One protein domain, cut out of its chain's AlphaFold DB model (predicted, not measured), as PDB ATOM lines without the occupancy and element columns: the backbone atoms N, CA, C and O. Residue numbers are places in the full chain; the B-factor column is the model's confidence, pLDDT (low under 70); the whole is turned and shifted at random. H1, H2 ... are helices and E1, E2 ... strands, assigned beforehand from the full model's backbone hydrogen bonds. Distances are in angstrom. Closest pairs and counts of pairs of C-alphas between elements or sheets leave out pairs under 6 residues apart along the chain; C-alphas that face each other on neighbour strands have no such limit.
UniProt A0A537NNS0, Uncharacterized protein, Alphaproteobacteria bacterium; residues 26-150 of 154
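Overview. This is residues 26 to 150 of the 154 residues of an uncharacterized protein of Alphaproteobacteria bacterium (UniProt A0A537NNS0). Picture a long helical hairpin, H2 and H3 side by side, with a small head beside the end where H2 begins and H3 ends. The head holds the short strands E1 and E2, a two-stranded antiparallel sheet, with the short helix H1 next to it and long loops around; the turn from H2 to H3 lies at the far end of the hairpin. The printed part has 125 residues with three named helices and two named strands, in the order E1, H1, E2, H2, H3, and its class is mostly helix. It is compact, with a radius of gyration of the C-alphas of 16.0 A, and only just elongated, spanning 50 by 33 by 24 A.

Along the chain. Begin at C-alpha 26, at (-29.484, 24.428, 20.442), where strand E1 runs over residues 26 to 28. Next look at residues 36 to 43, helix H1, 10.6 A from first to last C-alpha. Strand E2 follows at residues 54 to 57, 9.7 A long. Find C-alpha 86 at (-20.580, 14.327, 8.533); from there H2 runs over residues 86 to 115, 44.1 A, nearly along z. H3 comes back over residues 121 to 148, 40.5 A, and ends at C-alpha 148, at (-28.865, 9.714, 11.235).

Arrangement. Start with the helical hairpin of H2 and H3: they touch, with 30 pairs of C-alphas within 8 A, and the closest C-alphas are those of Ser 103 and Tyr 131, 5.2 A apart. Their lines stand at a shallow tilt of 19 degrees, and they run opposite ways. In H1, H2 and H3 every O i to N i+4 pair is within hydrogen-bond range. E1 and E2 are antiparallel neighbours, with 136 degrees between their directions; look for N 27 and O 55 at 2.8 A and N 55 and O 27 at 2.9 A, both within hydrogen-bond range. The closest C-alphas of E1 and H1 are those of Cys 27 and Cys 38, 5.4 A apart. Those of H1 and E2 are Cys 38 and Asp 57, 6.9 A apart. Residues 54 to 55 of E2 also make a short parallel pairing with residues 79 to 80. H1 is apart from both H2 and H3.

Size, cuts and confidence. The two C-alphas farthest apart are those of Ser 46 and Arg 116, 50.7 A. The printed part has no cut. The link from E2 to H2 is long, residues 58 to 85 with no named element, while that from H2 to H3 is tight. The mean pLDDT of the printed part is 82.5; look for values under 70 at residues 32 to 34, 45 to 52 and 59 to 68.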
ATOM      1  N   LEU A  26     -28.183  25.086  20.382       77.19
ATOM      2  CA  LEU A  26     -29.484  24.428  20.442       77.19
ATOM      3  C   LEU A  26     -30.580  25.483  20.525       77.19
ATOM      4  O   LEU A  26     -30.535  26.391  21.355       77.19
ATOM      5  N   CYS A  27     -31.565  25.344  19.651       76.06
ATOM      6  CA  CYS A  27     -32.674  26.264  19.503       76.06
ATOM      7  C   CYS A  27     -33.970  25.599  19.951       76.06
ATOM      8  O   CYS A  27     -34.297  24.497  19.514       76.06
ATOM      9  N   ASN A  28     -34.723  26.293  20.804       77.81
ATOM     10  CA  ASN A  28     -36.102  25.950  21.131       77.81
ATOM     11  C   ASN A  28     -37.038  26.796  20.270       77.81
ATOM     12  O   ASN A  28     -37.295  27.943  20.623       77.81
ATOM     13  N   CYS A  29     -37.578  26.254  19.182       75.12
ATOM     14  CA  CYS A  29     -38.383  27.042  18.243       75.12
ATOM     15  C   CYS A  29     -39.750  27.503  18.762       75.12
ATOM     16  O   CYS A  29     -40.428  28.268  18.083       75.12
ATOM     17  N   CYS A  30     -40.131  27.094  19.973       75.19
ATOM     18  CA  CYS A  30     -41.310  27.597  20.672       75.19
ATOM     19  C   CYS A  30     -40.993  28.641  21.748       75.19
ATOM     20  O   CYS A  30     -41.897  29.068  22.468       75.19
ATOM     21  N   ALA A  31     -39.728  29.031  21.926       72.38
ATOM     22  CA  ALA A  31     -39.401  30.089  22.869       72.38
ATOM     23  C   ALA A  31     -39.987  31.428  22.392       72.38
ATOM     24  O   ALA A  31     -39.902  31.770  21.215       72.38
ATOM     25  N   ALA A  32     -40.535  32.210  23.328       63.75
ATOM     26  CA  ALA A  32     -41.134  33.518  23.040       63.75
ATOM     27  C   ALA A  32     -40.141  34.520  22.418       63.75
ATOM     28  O   ALA A  32     -40.547  35.458  21.737       63.75
ATOM     29  N   SER A  33     -38.841  34.317  22.639       65.69
ATOM     30  CA  SER A  33     -37.763  35.102  22.046       65.69
ATOM     31  C   SER A  33     -36.671  34.174  21.519       65.69
ATOM     32  O   SER A  33     -36.037  33.453  22.294       65.69
ATOM     33  N   LEU A  34     -36.430  34.221  20.211       68.50
ATOM     34  CA  LEU A  34     -35.354  33.491  19.548       68.50
ATOM     35  C   LEU A  34     -34.191  34.434  19.247       68.50
ATOM     36  O   LEU A  34     -34.390  35.604  18.924       68.50
ATOM     37  N   THR A  35     -32.961  33.919  19.295       70.12
ATOM     38  CA  THR A  35     -31.827  34.640  18.703       70.12
ATOM     39  C   THR A  35     -32.015  34.738  17.185       70.12
ATOM     40  O   THR A  35     -32.786  33.978  16.594       70.12
ATOM     41  N   SER A  36     -31.295  35.651  16.525       72.50
ATOM     42  CA  SER A  36     -31.333  35.769  15.056       72.50
ATOM     43  C   SER A  36     -31.015  34.432  14.365       72.50
ATOM     44  O   SER A  36     -31.706  34.047  13.425       72.50
ATOM     45  N   SER A  37     -30.053  33.669  14.896       71.81
ATOM     46  CA  SER A  37     -29.724  32.325  14.397       71.81
ATOM     47  C   SER A  37     -30.868  31.337  14.548       71.81
ATOM     48  O   SER A  37     -31.310  30.732  13.573       71.81
ATOM     49  N   CYS A  38     -31.411  31.228  15.765       74.06
ATOM     50  CA  CYS A  38     -32.518  30.323  16.021       74.06
ATOM     51  C   CYS A  38     -33.742  30.709  15.194       74.06
ATOM     52  O   CYS A  38     -34.400  29.831  14.666       74.06
ATOM     53  N   SER A  39     -33.997  31.999  14.977       75.75
ATOM     54  CA  SER A  39     -35.094  32.460  14.118       75.75
ATOM     55  C   SER A  39     -34.970  31.926  12.689       75.75
ATOM     56  O   SER A  39     -35.957  31.450  12.136       75.75
ATOM     57  N   LYS A  40     -33.762  31.940  12.101       77.31
ATOM     58  CA  LYS A  40     -33.521  31.398  10.752       77.31
ATOM     59  C   LYS A  40     -33.749  29.890  10.696       77.31
ATOM     60  O   LYS A  40     -34.467  29.409   9.824       77.31
ATOM     61  N   VAL A  41     -33.155  29.158  11.638       75.81
ATOM     62  CA  VAL A  41     -33.242  27.692  11.689       75.81
ATOM     63  C   VAL A  41     -34.682  27.239  11.958       75.81
ATOM     64  O   VAL A  41     -35.173  26.319  11.311       75.81
ATOM     65  N   CYS A  42     -35.393  27.929  12.850       76.81
ATOM     66  CA  CYS A  42     -36.791  27.652  13.169       76.81
ATOM     67  C   CYS A  42     -37.747  27.996  12.020       76.81
ATOM     68  O   CYS A  42     -38.707  27.265  11.804       76.81
ATOM     69  N   ALA A  43     -37.489  29.069  11.260       75.88
ATOM     70  CA  ALA A  43     -38.312  29.446  10.108       75.88
ATOM     71  C   ALA A  43     -38.198  28.457   8.935       75.88
ATOM     72  O   ALA A  43     -39.132  28.326   8.148       75.88
ATOM     73  N   ALA A  44     -37.069  27.751   8.818       71.50
ATOM     74  CA  ALA A  44     -36.848  26.749   7.777       71.50
ATOM     75  C   ALA A  44     -37.597  25.425   8.028       71.50
ATOM     76  O   ALA A  44     -37.587  24.542   7.170       71.50
ATOM     77  N   ILE A  45     -38.230  25.259   9.195       69.50
ATOM     78  CA  ILE A  45     -38.836  23.999   9.621       69.50
ATOM     79  C   ILE A  45     -40.344  24.185   9.762       69.50
ATOM     80  O   ILE A  45     -40.827  25.061  10.473       69.50
ATOM     81  N   SER A  46     -41.107  23.326   9.085       63.69
ATOM     82  CA  SER A  46     -42.558  23.261   9.266       63.69
ATOM     83  C   SER A  46     -42.863  22.599  10.607       63.69
ATOM     84  O   SER A  46     -42.766  21.380  10.745       63.69
ATOM     85  N   LEU A  47     -43.193  23.409  11.611       66.56
ATOM     86  CA  LEU A  47     -43.578  22.922  12.931       66.56
ATOM     87  C   LEU A  47     -45.028  22.438  12.907       66.56
ATOM     88  O   LEU A  47     -45.943  23.192  12.574       66.56
ATOM     89  N   THR A  48     -45.254  21.190  13.307       65.31
ATOM     90  CA  THR A  48     -46.607  20.714  13.606       65.31
ATOM     91  C   THR A  48     -47.136  21.469  14.832       65.31
ATOM     92  O   THR A  48     -46.406  21.572  15.824       65.31
ATOM     93  N   PRO A  49     -48.383  21.978  14.826       60.94
ATOM     94  CA  PRO A  49     -48.966  22.632  15.994       60.94
ATOM     95  C   PRO A  49     -48.844  21.758  17.250       60.94
ATOM     96  O   PRO A  49     -49.247  20.596  17.247       60.94
ATOM     97  N   GLY A  50     -48.256  22.308  18.317       62.34
ATOM     98  CA  GLY A  50     -47.994  21.589  19.570       62.34
ATOM     99  C   GLY A  50     -46.651  20.847  19.642       62.34
ATOM    100  O   GLY A  50     -46.348  20.277  20.689       62.34
ATOM    101  N   MET A  51     -45.826  20.870  18.586       65.38
ATOM    102  CA  MET A  51     -44.456  20.343  18.614       65.38
ATOM    103  C   MET A  51     -43.433  21.468  18.772       65.38
ATOM    104  O   MET A  51     -43.404  22.414  17.988       65.38
ATOM    105  N   CYS A  52     -42.556  21.323  19.767       68.12
ATOM    106  CA  CYS A  52     -41.489  22.274  20.079       68.12
ATOM    107  C   CYS A  52     -40.127  21.587  20.013       68.12
ATOM    108  O   CYS A  52     -39.537  21.307  21.060       68.12
ATOM    109  N   PRO A  53     -39.653  21.239  18.804       72.38
ATOM    110  CA  PRO A  53     -38.435  20.483  18.681       72.38
ATOM    111  C   PRO A  53     -37.225  21.318  19.095       72.38
ATOM    112  O   PRO A  53     -37.109  22.501  18.763       72.38
ATOM    113  N   ALA A  54     -36.307  20.664  19.797       77.19
ATOM    114  CA  ALA A  54     -34.945  21.137  19.945       77.19
ATOM    115  C   ALA A  54     -34.223  20.958  18.602       77.19
ATOM    116  O   ALA A  54     -34.210  19.853  18.049       77.19
ATOM    117  N   ILE A  55     -33.650  22.036  18.067       76.94
ATOM    118  CA  ILE A  55     -33.007  22.030  16.748       76.94
ATOM    119  C   ILE A  55     -31.567  22.501  16.877       76.94
ATOM    120  O   ILE A  55     -31.283  23.464  17.590       76.94
ATOM    121  N   VAL A  56     -30.654  21.812  16.197       78.44
ATOM    122  CA  VAL A  56     -29.235  22.166  16.221       78.44
ATOM    123  C   VAL A  56     -28.967  23.382  15.344       78.44
ATOM    124  O   VAL A  56     -29.308  23.391  14.164       78.44
ATOM    125  N   ASP A  57     -28.302  24.382  15.915       76.62
ATOM    126  CA  ASP A  57     -27.710  25.482  15.164       76.62
ATOM    127  C   ASP A  57     -26.212  25.231  14.965       76.62
ATOM    128  O   ASP A  57     -25.406  25.380  15.884       76.62
ATOM    129  N   TYR A  58     -25.832  24.859  13.747       72.19
ATOM    130  CA  TYR A  58     -24.440  24.613  13.384       72.19
ATOM    131  C   TYR A  58     -23.653  25.889  13.036       72.19
ATOM    132  O   TYR A  58     -22.437  25.806  12.875       72.19
ATOM    133  N   GLU A  59     -24.305  27.056  12.926       67.94
ATOM    134  CA  GLU A  59     -23.634  28.357  12.746       67.94
ATOM    135  C   GLU A  59     -23.164  28.956  14.081       67.94
ATOM    136  O   GLU A  59     -22.374  29.902  14.107       67.94
ATOM    137  N   GLY A  60     -23.630  28.403  15.205       58.34
ATOM    138  CA  GLY A  60     -23.071  28.672  16.526       58.34
ATOM    139  C   GLY A  60     -23.407  29.996  17.163       58.34
ATOM    140  O   GLY A  60     -22.773  30.390  18.142       58.34
ATOM    141  N   THR A  61     -24.418  30.678  16.644       53.75
ATOM    142  CA  THR A  61     -24.906  31.931  17.229       53.75
ATOM    143  C   THR A  61     -26.206  31.732  18.022       53.75
ATOM    144  O   THR A  61     -26.659  32.622  18.745       53.75
ATOM    145  N   GLY A  62     -26.790  30.535  17.963       51.03
ATOM    146  CA  GLY A  62     -27.884  30.042  18.784       51.03
ATOM    147  C   GLY A  62     -27.373  29.550  20.127       51.03
ATOM    148  O   GLY A  62     -26.940  28.416  20.246       51.03
ATOM    149  N   ALA A  63     -27.405  30.416  21.138       47.78
ATOM    150  CA  ALA A  63     -27.228  30.062  22.545       47.78
ATOM    151  C   ALA A  63     -26.158  28.977  22.804       47.78
ATOM    152  O   ALA A  63     -26.430  27.928  23.388       47.78
ATOM    153  N   ALA A  64     -24.902  29.263  22.450       45.81
ATOM    154  CA  ALA A  64     -23.821  28.777  23.290       45.81
ATOM    155  C   ALA A  64     -24.027  29.438  24.658       45.81
ATOM    156  O   ALA A  64     -23.543  30.543  24.900       45.81
ATOM    157  N   LEU A  65     -24.822  28.813  25.530       47.44
ATOM    158  CA  LEU A  65     -24.896  29.211  26.926       47.44
ATOM    159  C   LEU A  65     -23.510  28.950  27.510       47.44
ATOM    160  O   LEU A  65     -23.195  27.844  27.951       47.44
ATOM    161  N   GLN A  66     -22.650  29.965  27.446       40.50
ATOM    162  CA  GLN A  66     -21.388  29.959  28.157       40.50
ATOM    163  C   GLN A  66     -21.689  29.615  29.621       40.50
ATOM    164  O   GLN A  66     -22.455  30.300  30.293       40.50
ATOM    165  N   GLY A  67     -21.129  28.502  30.087       48.16
ATOM    166  CA  GLY A  67     -21.212  28.066  31.481       48.16
ATOM    167  C   GLY A  67     -22.350  27.101  31.838       48.16
ATOM    168  O   GLY A  67     -22.175  26.347  32.793       48.16
ATOM    169  N   ALA A  68     -23.456  27.027  31.089       67.56
ATOM    170  CA  ALA A  68     -24.532  26.070  31.389       67.56
ATOM    171  C   ALA A  68     -24.314  24.729  30.665       67.56
ATOM    172  O   ALA A  68     -23.765  24.673  29.563       67.56
ATOM    173  N   ASN A  69     -24.721  23.616  31.282       77.81
ATOM    174  CA  ASN A  69     -24.720  22.322  30.602       77.81
ATOM    175  C   ASN A  69     -25.750  22.353  29.464       77.81
ATOM    176  O   ASN A  69     -26.931  22.552  29.724       77.81
ATOM    177  N   THR A  70     -25.308  22.124  28.226       78.81
ATOM    178  CA  THR A  70     -26.149  22.172  27.016       78.81
ATOM    179  C   THR A  70     -27.278  21.148  27.012       78.81
ATOM    180  O   THR A  70     -28.177  21.250  26.190       78.81
ATOM    181  N   LEU A  71     -27.232  20.150  27.896       87.12
ATOM    182  CA  LEU A  71     -28.280  19.142  28.047       87.12
ATOM    183  C   LEU A  71     -29.395  19.549  29.021       87.12
ATOM    184  O   LEU A  71     -30.257  18.721  29.286       87.12
ATOM    185  N   ASN A  72     -29.378  20.769  29.563       85.25
ATOM    186  CA  ASN A  72     -30.366  21.253  30.530       85.25
ATOM    187  C   ASN A  72     -31.087  22.502  30.016       85.25
ATOM    188  O   ASN A  72     -30.548  23.255  29.206       85.25
ATOM    189  N   GLY A  73     -32.273  22.764  30.561       78.94
ATOM    190  CA  GLY A  73     -33.077  23.954  30.284       78.94
ATOM    191  C   GLY A  73     -34.070  23.791  29.133       78.94
ATOM    192  O   GLY A  73     -34.823  24.723  28.853       78.94
ATOM    193  N   MET A  74     -34.102  22.632  28.470       79.00
ATOM    194  CA  MET A  74     -35.097  22.313  27.446       79.00
ATOM    195  C   MET A  74     -35.205  20.809  27.203       79.00
ATOM    196  O   MET A  74     -34.233  20.079  27.357       79.00
ATOM    197  N   SER A  75     -36.374  20.336  26.768       82.19
ATOM    198  CA  SER A  75     -36.564  18.925  26.422       82.19
ATOM    199  C   SER A  75     -36.038  18.613  25.024       82.19
ATOM    200  O   SER A  75     -36.330  19.332  24.073       82.19
ATOM    201  N   PHE A  76     -35.320  17.498  24.889       85.75
ATOM    202  CA  PHE A  76     -34.914  16.937  23.595       85.75
ATOM    203  C   PHE A  76     -35.847  15.808  23.145       85.75
ATOM    204  O   PHE A  76     -35.501  15.049  22.248       85.75
ATOM    205  N   LYS A  77     -37.020  15.639  23.767       83.00
ATOM    206  CA  LYS A  77     -37.949  14.555  23.410       83.00
ATOM    207  C   LYS A  77     -38.281  14.566  21.917       83.00
ATOM    208  O   LYS A  77     -38.223  13.527  21.264       83.00
ATOM    209  N   GLU A  78     -38.580  15.755  21.409       77.62
ATOM    210  CA  GLU A  78     -38.728  16.040  19.990       77.62
ATOM    211  C   GLU A  78     -37.429  16.733  19.552       77.62
ATOM    212  O   GLU A  78     -37.200  17.895  19.878       77.62
ATOM    213  N   PHE A  79     -36.514  16.006  18.911       79.31
ATOM    214  CA  PHE A  79     -35.200  16.528  18.513       79.31
ATOM    215  C   PHE A  79     -35.011  16.380  17.010       79.31
ATOM    216  O   PHE A  79     -35.206  15.289  16.471       79.31
ATOM    217  N   ALA A  80     -34.583  17.448  16.337       80.69
ATOM    218  CA  ALA A  80     -34.306  17.420  14.907       80.69
ATOM    219  C   ALA A  80     -32.872  17.871  14.610       80.69
ATOM    220  O   ALA A  80     -32.437  18.954  14.997       80.69
ATOM    221  N   LEU A  81     -32.143  17.020  13.882       78.44
ATOM    222  CA  LEU A  81     -30.772  17.287  13.437       78.44
ATOM    223  C   LEU A  81     -30.701  18.082  12.126       78.44
ATOM    224  O   LEU A  81     -29.633  18.575  11.781       78.44
ATOM    225  N   GLY A  82     -31.810  18.192  11.388       78.06
ATOM    226  CA  GLY A  82     -31.805  18.729  10.027       78.06
ATOM    227  C   GLY A  82     -30.976  17.863   9.072       78.06
ATOM    228  O   GLY A  82     -30.957  16.635   9.186       78.06
ATOM    229  N   GLU A  83     -30.261  18.519   8.157       79.00
ATOM    230  CA  GLU A  83     -29.371  17.890   7.172       79.00
ATOM    231  C   GLU A  83     -27.894  18.214   7.463       79.00
ATOM    232  O   GLU A  83     -27.288  19.040   6.778       79.00
ATOM    233  N   PRO A  84     -27.294  17.605   8.502       82.06
ATOM    234  CA  PRO A  84     -25.927  17.913   8.892       82.06
ATOM    235  C   PRO A  84     -24.897  17.247   7.977       82.06
ATOM    236  O   PRO A  84     -25.033  16.091   7.567       82.06
ATOM    237  N   MET A  85     -23.789  17.949   7.750       84.06
ATOM    238  CA  MET A  85     -22.562  17.381   7.195       84.06
ATOM    239  C   MET A  85     -21.973  16.324   8.154       84.06
ATOM    240  O   MET A  85     -22.163  16.411   9.372       84.06
ATOM    241  N   PRO A  86     -21.172  15.355   7.669       84.56
ATOM    242  CA  PRO A  86     -20.580  14.327   8.533       84.56
ATOM    243  C   PRO A  86     -19.783  14.883   9.726       84.56
ATOM    244  O   PRO A  86     -19.867  14.358  10.835       84.56
ATOM    245  N   TRP A  87     -19.045  15.979   9.528       82.06
ATOM    246  CA  TRP A  87     -18.286  16.623  10.603       82.06
ATOM    247  C   TRP A  87     -19.195  17.299  11.647       82.06
ATOM    248  O   TRP A  87     -18.887  17.260  12.836       82.06
ATOM    249  N   GLN A  88     -20.348  17.836  11.229       83.25
ATOM    250  CA  GLN A  88     -21.360  18.429  12.110       83.25
ATOM    251  C   GLN A  88     -22.031  17.370  12.995       83.25
ATOM    252  O   GLN A  88     -22.289  17.617  14.173       83.25
ATOM    253  N   LEU A  89     -22.253  16.160  12.468       86.94
ATOM    254  CA  LEU A  89     -22.749  15.025  13.256       86.94
ATOM    255  C   LEU A  89     -21.763  14.584  14.338       86.94
ATOM    256  O   LEU A  89     -22.159  14.302  15.470       86.94
ATOM    257  N   GLU A  90     -20.477  14.535  14.006       88.00
ATOM    258  CA  GLU A  90     -19.439  14.187  14.974       88.00
ATOM    259  C   GLU A  90     -19.264  15.288  16.032       88.00
ATOM    260  O   GLU A  90     -19.122  14.987  17.221       88.00
ATOM    261  N   LEU A  91     -19.345  16.563  15.635       85.50
ATOM    262  CA  LEU A  91     -19.373  17.687  16.571       85.50
ATOM    263  C   LEU A  91     -20.569  17.579  17.528       85.50
ATOM    264  O   LEU A  91     -20.401  17.698  18.745       85.50
ATOM    265  N   PHE A  92     -21.748  17.245  17.000       87.00
ATOM    266  CA  PHE A  92     -22.951  17.018  17.793       87.00
ATOM    267  C   PHE A  92     -22.766  15.928  18.847       87.00
ATOM    268  O   PHE A  92     -22.978  16.166  20.040       87.00
ATOM    269  N   ARG A  93     -22.267  14.757  18.437       90.81
ATOM    270  CA  ARG A  93     -21.954  13.655  19.356       90.81
ATOM    271  C   ARG A  93     -20.995  14.091  20.468       90.81
ATOM    272  O   ARG A  93     -21.208  13.760  21.635       90.81
ATOM    273  N   ARG A  94     -19.943  14.846  20.133       88.94
ATOM    274  CA  ARG A  94     -18.958  15.338  21.112       88.94
ATOM    275  C   ARG A  94     -19.574  16.288  22.130       88.94
ATOM    276  O   ARG A  94     -19.221  16.204  23.308       88.94
ATOM    277  N   VAL A  95     -20.483  17.163  21.707       86.44
ATOM    278  CA  VAL A  95     -21.186  18.077  22.616       86.44
ATOM    279  C   VAL A  95     -22.113  17.315  23.558       86.44
ATOM    280  O   VAL A  95     -22.053  17.564  24.762       86.44
ATOM    281  N   LEU A  96     -22.872  16.329  23.066       90.06
ATOM    282  CA  LEU A  96     -23.691  15.467  23.928       90.06
ATOM    283  C   LEU A  96     -22.845  14.742  24.985       90.06
ATOM    284  O   LEU A  96     -23.159  14.775  26.173       90.06
ATOM    285  N   GLU A  97     -21.735  14.126  24.576       92.62
ATOM    286  CA  GLU A  97     -20.834  13.422  25.498       92.62
ATOM    287  C   GLU A  97     -20.170  14.363  26.507       92.62
ATOM    288  O   GLU A  97     -20.000  14.018  27.678       92.62
ATOM    289  N   SER A  98     -19.796  15.567  26.072       89.44
ATOM    290  CA  SER A  98     -19.268  16.607  26.955       89.44
ATOM    291  C   SER A  98     -20.304  17.021  28.003       89.44
ATOM    292  O   SER A  98     -19.991  17.029  29.195       89.44
ATOM    293  N   GLY A  99     -21.548  17.276  27.586       89.06
ATOM    294  CA  GLY A  99     -22.661  17.591  28.482       89.06
ATOM    295  C   GLY A  99     -22.938  16.476  29.492       89.06
ATOM    296  O   GLY A  99     -23.055  16.743  30.688       89.06
ATOM    297  N   ARG A 100     -22.941  15.210  29.050       94.56
ATOM    298  CA  ARG A 100     -23.136  14.047  29.931       94.56
ATOM    299  C   ARG A 100     -22.017  13.917  30.960       94.56
ATOM    300  O   ARG A 100     -22.269  13.672  32.135       94.56
ATOM    301  N   ARG A 101     -20.757  14.090  30.548       93.62
ATOM    302  CA  ARG A 101     -19.623  14.055  31.486       93.62
ATOM    303  C   ARG A 101     -19.705  15.183  32.512       93.62
ATOM    304  O   ARG A 101     -19.461  14.933  33.690       93.62
ATOM    305  N   LYS A 102     -20.086  16.392  32.084       91.31
ATOM    306  CA  LYS A 102     -20.293  17.536  32.982       91.31
ATOM    307  C   LYS A 102     -21.414  17.266  33.990       91.31
ATOM    308  O   LYS A 102     -21.191  17.489  35.173       91.31
ATOM    309  N   SER A 103     -22.564  16.724  33.570       93.00
ATOM    310  CA  SER A 103     -23.666  16.421  34.502       93.00
ATOM    311  C   SER A 103     -23.284  15.359  35.531       93.00
ATOM    312  O   SER A 103     -23.560  15.533  36.715       93.00
ATOM    313  N   VAL A 104     -22.585  14.298  35.112       96.12
ATOM    314  CA  VAL A 104     -22.065  13.268  36.027       96.12
ATOM    315  C   VAL A 104     -21.081  13.873  37.032       96.12
ATOM    316  O   VAL A 104     -21.147  13.554  38.219       96.12
ATOM    317  N   ALA A 105     -20.164  14.732  36.577       95.62
ATOM    318  CA  ALA A 105     -19.190  15.379  37.451       95.62
ATOM    319  C   ALA A 105     -19.870  16.300  38.477       95.62
ATOM    320  O   ALA A 105     -19.578  16.195  39.666       95.62
ATOM    321  N   SER A 106     -20.818  17.135  38.040       93.88
ATOM    322  CA  SER A 106     -21.587  18.018  38.924       93.88
ATOM    323  C   SER A 106     -22.404  17.240  39.957       93.88
ATOM    324  O   SER A 106     -22.375  17.588  41.132       93.88
ATOM    325  N   TYR A 107     -23.066  16.147  39.559       96.88
ATOM    326  CA  TYR A 107     -23.802  15.286  40.490       96.88
ATOM    327  C   TYR A 107     -22.889  14.668  41.556       96.88
ATOM    328  O   TYR A 107     -23.199  14.706  42.745       96.88
ATOM    329  N   LYS A 108     -21.736  14.123  41.143       97.94
ATOM    330  CA  LYS A 108     -20.759  13.533  42.069       97.94
ATOM    331  C   LYS A 108     -20.190  14.567  43.038       97.94
ATOM    332  O   LYS A 108     -20.005  14.248  44.210       97.94
ATOM    333  N   LEU A 109     -19.923  15.782  42.558       97.62
ATOM    334  CA  LEU A 109     -19.460  16.883  43.396       97.62
ATOM    335  C   LEU A 109     -20.519  17.264  44.437       97.62
ATOM    336  O   LEU A 109     -20.198  17.297  45.619       97.62
ATOM    337  N   ALA A 110     -21.773  17.457  44.020       97.38
ATOM    338  CA  ALA A 110     -22.867  17.774  44.932       97.38
ATOM    339  C   ALA A 110     -23.079  16.667  45.978       97.38
ATOM    340  O   ALA A 110     -23.230  16.953  47.159       97.38
ATOM    341  N   LEU A 111     -23.007  15.390  45.579       98.19
ATOM    342  CA  LEU A 111     -23.083  14.267  46.520       98.19
ATOM    343  C   LEU A 111     -21.944  14.302  47.551       98.19
ATOM    344  O   LEU A 111     -22.164  14.060  48.735       98.19
ATOM    345  N   HIS A 112     -20.720  14.603  47.110       98.44
ATOM    346  CA  HIS A 112     -19.576  14.734  48.009       98.44
ATOM    347  C   HIS A 112     -19.752  15.898  48.994       98.44
ATOM    348  O   HIS A 112     -19.488  15.732  50.183       98.44
ATOM    349  N   GLN A 113     -20.232  17.044  48.511       98.25
ATOM    350  CA  GLN A 113     -20.512  18.225  49.327       98.25
ATOM    351  C   GLN A 113     -21.643  17.969  50.333       98.25
ATOM    352  O   GLN A 113     -21.510  18.351  51.493       98.25
ATOM    353  N   LEU A 114     -22.706  17.257  49.937       98.12
ATOM    354  CA  LEU A 114     -23.796  16.863  50.835       98.12
ATOM    355  C   LEU A 114     -23.276  15.967  51.965       98.12
ATOM    356  O   LEU A 114     -23.539  16.232  53.134       98.12
ATOM    357  N   ASN A 115     -22.468  14.955  51.636       98.12
ATOM    358  CA  ASN A 115     -21.868  14.054  52.630       98.12
ATOM    359  C   ASN A 115     -20.937  14.787  53.611       98.12
ATOM    360  O   ASN A 115     -20.727  14.333  54.735       98.12
ATOM    361  N   ARG A 116     -20.365  15.916  53.184       98.31
ATOM    362  CA  ARG A 116     -19.532  16.797  54.011       98.31
ATOM    363  C   ARG A 116     -20.320  17.908  54.703       98.31
ATOM    364  O   ARG A 116     -19.709  18.699  55.412       98.31
ATOM    365  N   HIS A 117     -21.642  17.945  54.535       97.62
ATOM    366  CA  HIS A 117     -22.527  18.994  55.043       97.62
ATOM    367  C   HIS A 117     -22.151  20.406  54.542       97.62
ATOM    368  O   HIS A 117     -22.439  21.401  55.201       97.62
ATOM    369  N   GLU A 118     -21.496  20.502  53.380       98.19
ATOM    370  CA  GLU A 118     -21.116  21.769  52.729       98.19
ATOM    371  C   GLU A 118     -22.272  22.380  51.926       98.19
ATOM    372  O   GLU A 118     -22.271  23.580  51.662       98.19
ATOM    373  N   ILE A 119     -23.253  21.555  51.547       98.12
ATOM    374  CA  ILE A 119     -24.512  21.970  50.924       98.12
ATOM    375  C   ILE A 119     -25.693  21.309  51.638       98.12
ATOM    376  O   ILE A 119     -25.542  20.253  52.261       98.12
ATOM    377  N   GLY A 120     -26.872  21.919  51.524       98.25
ATOM    378  CA  GLY A 120     -28.122  21.343  52.018       98.25
ATOM    379  C   GLY A 120     -28.722  20.298  51.071       98.25
ATOM    380  O   GLY A 120     -28.309  20.154  49.918       98.25
ATOM    381  N   GLN A 121     -29.750  19.597  51.554       97.94
ATOM    382  CA  GLN A 121     -30.509  18.626  50.758       97.94
ATOM    383  C   GLN A 121     -31.151  19.280  49.518       97.94
ATOM    384  O   GLN A 121     -31.097  18.701  48.437       97.94
ATOM    385  N   ASP A 122     -31.660  20.509  49.643       97.94
ATOM    386  CA  ASP A 122     -32.296  21.246  48.541       97.94
ATOM    387  C   ASP A 122     -31.326  21.525  47.375       97.94
ATOM    388  O   ASP A 122     -31.664  21.333  46.203       97.94
ATOM    389  N   ASP A 123     -30.086  21.924  47.680       96.00
ATOM    390  CA  ASP A 123     -29.042  22.164  46.673       96.00
ATOM    391  C   ASP A 123     -28.609  20.864  45.976       96.00
ATOM    392  O   ASP A 123     -28.352  20.830  44.761       96.00
ATOM    393  N   PHE A 124     -28.555  19.769  46.738       97.56
ATOM    394  CA  PHE A 124     -28.303  18.447  46.185       97.56
ATOM    395  C   PHE A 124     -29.444  17.995  45.271       97.56
ATOM    396  O   PHE A 124     -29.182  17.540  44.155       97.56
ATOM    397  N   ASP A 125     -30.700  18.163  45.684       97.75
ATOM    398  CA  ASP A 125     -31.865  17.760  44.897       97.75
ATOM    399  C   ASP A 125     -31.986  18.567  43.601       97.75
ATOM    400  O   ASP A 125     -32.278  17.996  42.545       97.75
ATOM    401  N   LYS A 126     -31.627  19.856  43.618       94.44
ATOM    402  CA  LYS A 126     -31.471  20.661  42.398       94.44
ATOM    403  C   LYS A 126     -30.411  20.076  41.462       94.44
ATOM    404  O   LYS A 126     -30.657  19.919  40.265       94.44
ATOM    405  N   SER A 127     -29.246  19.702  41.990       94.25
ATOM    406  CA  SER A 127     -28.170  19.082  41.199       94.25
ATOM    407  C   SER A 127     -28.569  17.708  40.648       94.25
ATOM    408  O   SER A 127     -28.248  17.376  39.506       94.25
ATOM    409  N   LYS A 128     -29.310  16.917  41.430       96.19
ATOM    410  CA  LYS A 128     -29.865  15.614  41.042       96.19
ATOM    411  C   LYS A 128     -30.929  15.745  39.951       96.19
ATOM    412  O   LYS A 128     -30.926  14.950  39.014       96.19
ATOM    413  N   SER A 129     -31.794  16.754  40.036       95.38
ATOM    414  CA  SER A 129     -32.785  17.072  39.002       95.38
ATOM    415  C   SER A 129     -32.107  17.430  37.675       95.38
ATOM    416  O   SER A 129     -32.380  16.793  36.658       95.38
ATOM    417  N   LEU A 130     -31.124  18.341  37.707       93.44
ATOM    418  CA  LEU A 130     -30.325  18.719  36.531       93.44
ATOM    419  C   LEU A 130     -29.533  17.541  35.949       93.44
ATOM    420  O   LEU A 130     -29.308  17.467  34.744       93.44
ATOM    421  N   TYR A 131     -29.082  16.611  36.789       95.69
ATOM    422  CA  TYR A 131     -28.452  15.378  36.328       95.69
ATOM    423  C   TYR A 131     -29.439  14.464  35.592       95.69
ATOM    424  O   TYR A 131     -29.112  13.957  34.518       95.69
ATOM    425  N   GLY A 132     -30.641  14.276  36.143       95.62
ATOM    426  CA  GLY A 132     -31.701  13.485  35.521       95.62
ATOM    427  C   GLY A 132     -32.130  14.045  34.165       95.62
ATOM    428  O   GLY A 132     -32.185  13.297  33.189       95.62
ATOM    429  N   GLU A 133     -32.351  15.359  34.086       93.06
ATOM    430  CA  GLU A 133     -32.665  16.056  32.832       93.06
ATOM    431  C   GLU A 133     -31.564  15.837  31.785       93.06
ATOM    432  O   GLU A 133     -31.845  15.362  30.681       93.06
ATOM    433  N   ALA A 134     -30.301  16.075  32.160       92.44
ATOM    434  CA  ALA A 134     -29.169  15.894  31.261       92.44
ATOM    435  C   ALA A 134     -29.075  14.465  30.706       92.44
ATOM    436  O   ALA A 134     -28.746  14.283  29.535       92.44
ATOM    437  N   LEU A 135     -29.340  13.441  31.525       95.94
ATOM    438  CA  LEU A 135     -29.319  12.054  31.060       95.94
ATOM    439  C   LEU A 135     -30.435  11.769  30.058       95.94
ATOM    440  O   LEU A 135     -30.164  11.186  29.010       95.94
ATOM    441  N   VAL A 136     -31.666  12.194  30.346       94.62
ATOM    442  CA  VAL A 136     -32.805  12.015  29.432       94.62
ATOM    443  C   VAL A 136     -32.524  12.701  28.094       94.62
ATOM    444  O   VAL A 136     -32.650  12.084  27.035       94.62
ATOM    445  N   ASN A 137     -32.046  13.944  28.129       91.88
ATOM    446  CA  ASN A 137     -31.702  14.690  26.924       91.88
ATOM    447  C   ASN A 137     -30.511  14.086  26.171       91.88
ATOM    448  O   ASN A 137     -30.533  14.020  24.942       91.88
ATOM    449  N   TYR A 138     -29.507  13.558  26.878       94.19
ATOM    450  CA  TYR A 138     -28.433  12.781  26.262       94.19
ATOM    451  C   TYR A 138     -28.977  11.567  25.496       94.19
ATOM    452  O   TYR A 138     -28.577  11.347  24.354       94.19
ATOM    453  N   TYR A 139     -29.906  10.805  26.085       94.88
ATOM    454  CA  TYR A 139     -30.510   9.642  25.428       94.88
ATOM    455  C   TYR A 139     -31.283  10.022  24.163       94.88
ATOM    456  O   TYR A 139     -31.124   9.375  23.127       94.88
ATOM    457  N   HIS A 140     -32.080  11.087  24.213       93.00
ATOM    458  CA  HIS A 140     -32.778  11.574  23.026       93.00
ATOM    459  C   HIS A 140     -31.805  12.038  21.934       93.00
ATOM    460  O   HIS A 140     -31.939  11.638  20.776       93.00
ATOM    461  N   GLY A 141     -30.781  12.809  22.309       91.12
ATOM    462  CA  GLY A 141     -29.768  13.294  21.379       91.12
ATOM    463  C   GLY A 141     -28.969  12.160  20.732       91.12
ATOM    464  O   GLY A 141     -28.823  12.125  19.510       91.12
ATOM    465  N   ILE A 142     -28.479  11.193  21.515       93.25
ATOM    466  CA  ILE A 142     -27.671  10.095  20.968       93.25
ATOM    467  C   ILE A 142     -28.514   9.174  20.082       93.25
ATOM    468  O   ILE A 142     -28.024   8.700  19.061       93.25
ATOM    469  N   ARG A 143     -29.798   8.976  20.407       91.75
ATOM    470  CA  ARG A 143     -30.736   8.252  19.544       91.75
ATOM    471  C   ARG A 143     -30.899   8.954  18.197       91.75
ATOM    472  O   ARG A 143     -30.798   8.290  17.168       91.75
ATOM    473  N   ALA A 144     -31.090  10.275  18.189       89.50
ATOM    474  CA  ALA A 144     -31.169  11.056  16.953       89.50
ATOM    475  C   ALA A 144     -29.879  10.929  16.119       89.50
ATOM    476  O   ALA A 144     -29.943  10.694  14.912       89.50
ATOM    477  N   TYR A 145     -28.711  10.996  16.769       90.62
ATOM    478  CA  TYR A 145     -27.414  10.771  16.123       90.62
ATOM    479  C   TYR A 145     -27.321   9.377  15.481       90.62
ATOM    480  O   TYR A 145     -26.992   9.269  14.300       90.62
ATOM    481  N   LEU A 146     -27.647   8.318  16.234       90.19
ATOM    482  CA  LEU A 146     -27.587   6.927  15.772       90.19
ATOM    483  C   LEU A 146     -28.496   6.687  14.559       90.19
ATOM    484  O   LEU A 146     -28.043   6.123  13.560       90.19
ATOM    485  N   ILE A 147     -29.733   7.199  14.608       88.56
ATOM    486  CA  ILE A 147     -30.677   7.154  13.484       88.56
ATOM    487  C   ILE A 147     -30.058   7.802  12.240       88.56
ATOM    488  O   ILE A 147     -30.110   7.218  11.157       88.56
ATOM    489  N   ARG A 148     -29.423   8.975  12.379       85.88
ATOM    490  CA  ARG A 148     -28.865   9.714  11.235       85.88
ATOM    491  C   ARG A 148     -27.654   9.034  10.595       85.88
ATOM    492  O   ARG A 148     -27.485   9.160   9.382       85.88
ATOM    493  N   ILE A 149     -26.845   8.307  11.370       87.00
ATOM    494  CA  ILE A 149     -25.700   7.530  10.858       87.00
ATOM    495  C   ILE A 149     -26.074   6.100  10.421       87.00
ATOM    496  O   ILE A 149     -25.187   5.302  10.124       87.00
ATOM    497  N   GLY A 150     -27.366   5.753  10.402       77.38
ATOM    498  CA  GLY A 150     -27.846   4.443   9.948       77.38
ATOM    499  C   GLY A 150     -27.593   3.292  10.926       77.38
ATOM    500  O   GLY A 150     -27.698   2.130  10.542       77.38
TER     501      GLY A 150